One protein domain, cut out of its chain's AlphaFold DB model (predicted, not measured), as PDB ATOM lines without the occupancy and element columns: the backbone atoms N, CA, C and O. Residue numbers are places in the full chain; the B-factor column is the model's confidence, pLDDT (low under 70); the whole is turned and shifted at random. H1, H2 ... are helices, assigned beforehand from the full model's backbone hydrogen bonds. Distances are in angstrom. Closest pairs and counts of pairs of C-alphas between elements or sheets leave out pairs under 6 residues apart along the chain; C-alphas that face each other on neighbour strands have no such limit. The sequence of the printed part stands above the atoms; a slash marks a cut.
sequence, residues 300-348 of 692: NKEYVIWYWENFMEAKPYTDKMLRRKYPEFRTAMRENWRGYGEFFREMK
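This is residues 300 to 348 of the 692 residues of an uncharacterized protein of Rhodopirellula sp (UniProt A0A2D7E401). Four short helices with few contacts make a rounded body: H1, the longest, runs beside H3 with a gap between them, H2 and H3 form a hairpin, and H4 turns off the end of H3 at a corner. The printed part has 49 residues, with named helices in the order H1, H2, H3, H4 and no named strand: all helix. It is compact, with a radius of gyration of the C-alphas of 9.6 A and spans of 23 by 22 by 18 A.

H1, residues 301 to 312, is close to but not clearly touching H3, residues 327 to 335: the closest C-alphas, of Val 304 and Phe 329, are 7.5 A apart. They run opposite ways at a shallow tilt of 29 degrees. H3 touches H2, residues 319 to 325, in a hairpin; the closest C-alphas, of Leu 322 and Arg 330, are 5.8 A apart. H3 and H4, residues 340 to 346, touch only at the corner, about perpendicular at 76 degrees; the closest C-alphas, of Met 333 and Tyr 340, are 5.3 A apart. H1 is apart from H2 and H4. In H1, H2, H3 and H4 every O i to N i+4 pair is within hydrogen-bond range.

H1 measures 15.3 A from C-alpha 301 at (35.223, -40.289, -90.941) to C-alpha 312, H3 12.2 A, H2 10.0 A, and H4 9.7 A, ending at C-alpha 346 at (31.773, -37.093, -80.106).

The C-alphas farthest apart, of Glu 302 and Lys 320, are 24.4 A apart. The printed part has no cut, no link is long, and no printed residue is under 70 in pLDDT.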
ATOM      1  N   ASN A 300      38.648 -40.148 -94.200       93.62
ATOM      2  CA  ASN A 300      37.236 -40.512 -94.215       93.62
ATOM      3  C   ASN A 300      36.770 -40.827 -92.783       93.62
ATOM      4  O   ASN A 300      37.309 -41.718 -92.122       93.62
ATOM      5  N   LYS A 301      35.756 -40.100 -92.297       92.19
ATOM      6  CA  LYS A 301      35.223 -40.289 -90.941       92.19
ATOM      7  C   LYS A 301      34.650 -41.689 -90.736       92.19
ATOM      8  O   LYS A 301      34.863 -42.279 -89.683       92.19
ATOM      9  N   GLU A 302      33.961 -42.223 -91.739       94.75
ATOM     10  CA  GLU A 302      33.336 -43.544 -91.660       94.75
ATOM     11  C   GLU A 302      34.377 -44.646 -91.488       94.75
ATOM     12  O   GLU A 302      34.232 -45.510 -90.628       94.75
ATOM     13  N   TYR A 303      35.485 -44.559 -92.228       95.56
ATOM     14  CA  TYR A 303      36.600 -45.487 -92.074       95.56
ATOM     15  C   TYR A 303      37.228 -45.415 -90.679       95.56
ATOM     16  O   TYR A 303      37.541 -46.443 -90.082       95.56
ATOM     17  N   VAL A 304      37.408 -44.210 -90.133       95.38
ATOM     18  CA  VAL A 304      37.940 -44.033 -88.773       95.38
ATOM     19  C   VAL A 304      37.036 -44.708 -87.738       95.38
ATOM     20  O   VAL A 304      37.542 -45.377 -86.836       95.38
ATOM     21  N   ILE A 305      35.717 -44.538 -87.864       95.12
ATOM     22  CA  ILE A 305      34.733 -45.174 -86.981       95.12
ATOM     23  C   ILE A 305      34.793 -46.696 -87.149       95.12
ATOM     24  O   ILE A 305      34.938 -47.401 -86.154       95.12
ATOM     25  N   TRP A 306      34.784 -47.195 -88.388       96.56
ATOM     26  CA  TRP A 306      34.931 -48.620 -88.693       96.56
ATOM     27  C   TRP A 306      36.197 -49.219 -88.067       96.56
ATOM     28  O   TRP A 306      36.129 -50.276 -87.436       96.56
ATOM     29  N   TYR A 307      37.342 -48.537 -88.182       96.25
ATOM     30  CA  TYR A 307      38.606 -48.999 -87.608       96.25
ATOM     31  C   TYR A 307      38.529 -49.052 -86.079       96.25
ATOM     32  O   TYR A 307      38.950 -50.024 -85.451       96.25
ATOM     33  N   TRP A 308      37.973 -48.004 -85.468       95.19
ATOM     34  CA  TRP A 308      37.798 -47.924 -84.024       95.19
ATOM     35  C   TRP A 308      36.854 -49.013 -83.485       95.19
ATOM     36  O   TRP A 308      37.128 -49.607 -82.441       95.19
ATOM     37  N   GLU A 309      35.780 -49.337 -84.197       95.06
ATOM     38  CA  GLU A 309      34.886 -50.434 -83.822       95.06
ATOM     39  C   GLU A 309      35.565 -51.804 -83.940       95.06
ATOM     40  O   GLU A 309      35.583 -52.562 -82.971       95.06
ATOM     41  N   ASN A 310      36.154 -52.106 -85.101       94.50
ATOM     42  CA  ASN A 310      36.616 -53.457 -85.426       94.50
ATOM     43  C   ASN A 310      37.985 -53.805 -84.817       94.50
ATOM     44  O   ASN A 310      38.215 -54.956 -84.458       94.50
ATOM     45  N   PHE A 311      38.890 -52.832 -84.656       94.00
ATOM     46  CA  PHE A 311      40.241 -53.084 -84.121       94.00
ATOM     47  C   PHE A 311      40.457 -52.558 -82.704       94.00
ATOM     48  O   PHE A 311      41.366 -53.013 -82.002       94.00
ATOM     49  N   MET A 312      39.654 -51.583 -82.279       93.25
ATOM     50  CA  MET A 312      39.780 -50.954 -80.962       93.25
ATOM     51  C   MET A 312      38.592 -51.265 -80.040       93.25
ATOM     52  O   MET A 312      38.531 -50.723 -78.933       93.25
ATOM     53  N   GLU A 313      37.684 -52.154 -80.462       90.38
ATOM     54  CA  GLU A 313      36.519 -52.628 -79.699       90.38
ATOM     55  C   GLU A 313      35.568 -51.497 -79.268       90.38
ATOM     56  O   GLU A 313      34.951 -51.573 -78.204       90.38
ATOM     57  N   ALA A 314      35.509 -50.403 -80.037       90.00
ATOM     58  CA  ALA A 314      34.762 -49.192 -79.690       90.00
ATOM     59  C   ALA A 314      35.099 -48.635 -78.284       90.00
ATOM     60  O   ALA A 314      34.257 -48.055 -77.590       90.00
ATOM     61  N   LYS A 315      36.351 -48.808 -77.833       87.19
ATOM     62  CA  LYS A 315      36.822 -48.337 -76.521       87.19
ATOM     63  C   LYS A 315      37.702 -47.091 -76.642       87.19
ATOM     64  O   LYS A 315      38.444 -46.937 -77.614       87.19
ATOM     65  N   PRO A 316      37.668 -46.184 -75.655       88.25
ATOM     66  CA  PRO A 316      38.625 -45.089 -75.566       88.25
ATOM     67  C   PRO A 316      39.986 -45.585 -75.062       88.25
ATOM     68  O   PRO A 316      40.074 -46.464 -74.204       88.25
ATOM     69  N   TYR A 317      41.059 -44.947 -75.526       87.06
ATOM     70  CA  TYR A 317      42.429 -45.274 -75.124       87.06
ATOM     71  C   TYR A 317      43.211 -44.026 -74.714       87.06
ATOM     72  O   TYR A 317      42.937 -42.909 -75.152       87.06
ATOM     73  N   THR A 318      44.202 -44.213 -73.842       85.62
ATOM     74  CA  THR A 318      45.137 -43.143 -73.458       85.62
ATOM     75  C   THR A 318      46.151 -42.886 -74.572       85.62
ATOM     76  O   THR A 318      46.432 -43.788 -75.356       85.62
ATOM     77  N   ASP A 319      46.782 -41.704 -74.602       87.19
ATOM     78  CA  ASP A 319      47.839 -41.402 -75.587       87.19
ATOM     79  C   ASP A 319      48.950 -42.459 -75.594       87.19
ATOM     80  O   ASP A 319      49.389 -42.910 -76.650       87.19
ATOM     81  N   LYS A 320      49.358 -42.911 -74.399       88.38
ATOM     82  CA  LYS A 320      50.382 -43.945 -74.218       88.38
ATOM     83  C   LYS A 320      49.949 -45.282 -74.823       88.38
ATOM     84  O   LYS A 320      50.757 -45.946 -75.468       88.38
ATOM     85  N   MET A 321      48.692 -45.681 -74.617       88.94
ATOM     86  CA  MET A 321      48.151 -46.914 -75.195       88.94
ATOM     87  C   MET A 321      47.978 -46.795 -76.706       88.94
ATOM     88  O   MET A 321      48.379 -47.712 -77.413       88.94
ATOM     89  N   LEU A 322      47.456 -45.666 -77.192       92.38
ATOM     90  CA  LEU A 322      47.315 -45.373 -78.617       92.38
ATOM     91  C   LEU A 322      48.672 -45.422 -79.320       92.38
ATOM     92  O   LEU A 322      48.818 -46.124 -80.308       92.38
ATOM     93  N   ARG A 323      49.703 -44.778 -78.761       92.81
ATOM     94  CA  ARG A 323      51.065 -44.811 -79.314       92.81
ATOM     95  C   ARG A 323      51.622 -46.233 -79.430       92.81
ATOM     96  O   ARG A 323      52.389 -46.496 -80.345       92.81
ATOM     97  N   ARG A 324      51.283 -47.122 -78.490       93.81
ATOM     98  CA  ARG A 324      51.819 -48.491 -78.439       93.81
ATOM     99  C   ARG A 324      51.015 -49.490 -79.271       93.81
ATOM    100  O   ARG A 324      51.612 -50.392 -79.835       93.81
ATOM    101  N   LYS A 325      49.683 -49.388 -79.260       95.50
ATOM    102  CA  LYS A 325      48.776 -50.382 -79.856       95.50
ATOM    103  C   LYS A 325      48.150 -49.936 -81.179       95.50
ATOM    104  O   LYS A 325      47.866 -50.793 -81.997       95.50
ATOM    105  N   TYR A 326      47.917 -48.635 -81.363       96.31
ATOM    106  CA  TYR A 326      47.156 -48.084 -82.494       96.31
ATOM    107  C   TYR A 326      47.800 -46.783 -83.028       96.31
ATOM    108  O   TYR A 326      47.179 -45.709 -82.972       96.31
ATOM    109  N   PRO A 327      49.078 -46.825 -83.455       95.12
ATOM    110  CA  PRO A 327      49.822 -45.626 -83.836       95.12
ATOM    111  C   PRO A 327      49.221 -44.915 -85.056       95.12
ATOM    112  O   PRO A 327      49.217 -43.685 -85.083       95.12
ATOM    113  N   GLU A 328      48.652 -45.643 -86.017       93.25
ATOM    114  CA  GLU A 328      48.040 -45.085 -87.227       93.25
ATOM    115  C   GLU A 328      46.793 -44.268 -86.887       93.25
ATOM    116  O   GLU A 328      46.693 -43.107 -87.283       93.25
ATOM    117  N   PHE A 329      45.890 -44.824 -86.069       95.81
ATOM    118  CA  PHE A 329      44.716 -44.103 -85.570       95.81
ATOM    119  C   PHE A 329      45.134 -42.843 -84.808       95.81
ATOM    120  O   PHE A 329      44.578 -41.764 -85.008       95.81
ATOM    121  N   ARG A 330      46.158 -42.948 -83.950       95.31
ATOM    122  CA  ARG A 330      46.671 -41.802 -83.191       95.31
ATOM    123  C   ARG A 330      47.166 -40.687 -84.106       95.31
ATOM    124  O   ARG A 330      46.844 -39.524 -83.865       95.31
ATOM    125  N   THR A 331      47.978 -41.032 -85.098       94.25
ATOM    126  CA  THR A 331      48.537 -40.079 -86.062       94.25
ATOM    127  C   THR A 331      47.420 -39.453 -86.886       94.25
ATOM    128  O   THR A 331      47.305 -38.230 -86.908       94.25
ATOM    129  N   ALA A 332      46.506 -40.270 -87.418       94.25
ATOM    130  CA  ALA A 332      45.332 -39.807 -88.147       94.25
ATOM    131  C   ALA A 332      44.515 -38.794 -87.338       94.25
ATOM    132  O   ALA A 332      44.203 -37.717 -87.843       94.25
ATOM    133  N   MET A 333      44.221 -39.095 -86.069       94.94
ATOM    134  CA  MET A 333      43.465 -38.201 -85.190       94.94
ATOM    135  C   MET A 333      44.166 -36.866 -84.927       94.94
ATOM    136  O   MET A 333      43.481 -35.880 -84.677       94.94
ATOM    137  N   ARG A 334      45.504 -36.824 -84.929       92.62
ATOM    138  CA  ARG A 334      46.280 -35.594 -84.695       92.62
ATOM    139  C   ARG A 334      46.453 -34.754 -85.955       92.62
ATOM    140  O   ARG A 334      46.480 -33.536 -85.846       92.62
ATOM    141  N   GLU A 335      46.614 -35.396 -87.106       92.38
ATOM    142  CA  GLU A 335      46.912 -34.721 -88.373       92.38
ATOM    143  C   GLU A 335      45.652 -34.299 -89.130       92.38
ATOM    144  O   GLU A 335      45.635 -33.239 -89.746       92.38
ATOM    145  N   ASN A 336      44.597 -35.117 -89.084       91.88
ATOM    146  CA  ASN A 336      43.403 -34.927 -89.912       91.88
ATOM    147  C   ASN A 336      42.157 -34.526 -89.111       91.88
ATOM    148  O   ASN A 336      41.156 -34.128 -89.702       91.88
ATOM    149  N   TRP A 337      42.195 -34.629 -87.779       92.31
ATOM    150  CA  TRP A 337      41.035 -34.412 -86.911       92.31
ATOM    151  C   TRP A 337      41.392 -33.536 -85.701       92.31
ATOM    152  O   TRP A 337      42.547 -33.181 -85.479       92.31
ATOM    153  N   ARG A 338      40.398 -33.188 -84.872       90.75
ATOM    154  CA  ARG A 338      40.578 -32.359 -83.659       90.75
ATOM    155  C   ARG A 338      41.224 -33.117 -82.480       90.75
ATOM    156  O   ARG A 338      41.104 -32.702 -81.329       90.75
ATOM    157  N   GLY A 339      41.896 -34.236 -82.746       90.88
ATOM    158  CA  GLY A 339      42.470 -35.126 -81.742       90.88
ATOM    159  C   GLY A 339      41.526 -36.237 -81.270       90.88
ATOM    160  O   GLY A 339      40.301 -36.123 -81.297       90.88
ATOM    161  N   TYR A 340      42.117 -37.319 -80.757       89.94
ATOM    162  CA  TYR A 340      41.389 -38.507 -80.284       89.94
ATOM    163  C   TYR A 340      40.466 -38.208 -79.092       89.94
ATOM    164  O   TYR A 340      39.475 -38.899 -78.883       89.94
ATOM    165  N   GLY A 341      40.776 -37.179 -78.296       87.00
ATOM    166  CA  GLY A 341      39.950 -36.790 -77.156       87.00
ATOM    167  C   GLY A 341      38.603 -36.190 -77.569       87.00
ATOM    168  O   GLY A 341      37.587 -36.503 -76.952       87.00
ATOM    169  N   GLU A 342      38.589 -35.358 -78.612       87.94
ATOM    170  CA  GLU A 342      37.348 -34.852 -79.210       87.94
ATOM    171  C   GLU A 342      36.580 -35.991 -79.878       87.94
ATOM    172  O   GLU A 342      35.392 -36.140 -79.621       87.94
ATOM    173  N   PHE A 343      37.272 -36.864 -80.621       91.38
ATOM    174  CA  PHE A 343      36.655 -38.039 -81.241       91.38
ATOM    175  C   PHE A 343      35.934 -38.928 -80.214       91.38
ATOM    176  O   PHE A 343      34.742 -39.173 -80.349       91.38
ATOM    177  N   PHE A 344      36.591 -39.356 -79.128       89.12
ATOM    178  CA  PHE A 344      35.929 -40.198 -78.118       89.12
ATOM    179  C   PHE A 344      34.760 -39.494 -77.416       89.12
ATOM    180  O   PHE A 344      33.842 -40.163 -76.942       89.12
ATOM    181  N   ARG A 345      34.786 -38.158 -77.327       84.62
ATOM    182  CA  ARG A 345      33.672 -37.376 -76.783       84.62
ATOM    183  C   ARG A 345      32.500 -37.334 -77.759       84.62
ATOM    184  O   ARG A 345      31.376 -37.561 -77.332       84.62
ATOM    185  N   GLU A 346      32.772 -37.085 -79.036       87.19
ATOM    186  CA  GLU A 346      31.773 -37.093 -80.106       87.19
ATOM    187  C   GLU A 346      31.104 -38.467 -80.230       87.19
ATOM    188  O   GLU A 346      29.881 -38.563 -80.264       87.19
ATOM    189  N   MET A 347      31.901 -39.534 -80.172       87.81
ATOM    190  CA  MET A 347      31.412 -40.910 -80.198       87.81
ATOM    191  C   MET A 347      30.741 -41.337 -78.890       87.81
ATOM    192  O   MET A 347      30.350 -42.489 -78.781       87.81
ATOM    193  N   LYS A 348      30.616 -40.468 -77.873       85.50
ATOM    194  CA  LYS A 348      30.000 -40.805 -76.571       85.50
ATOM    195  C   LYS A 348      30.649 -42.031 -75.903       85.50
ATOM    196  O   LYS A 348      30.016 -42.811 -75.197       85.50
TER     197      LYS A 348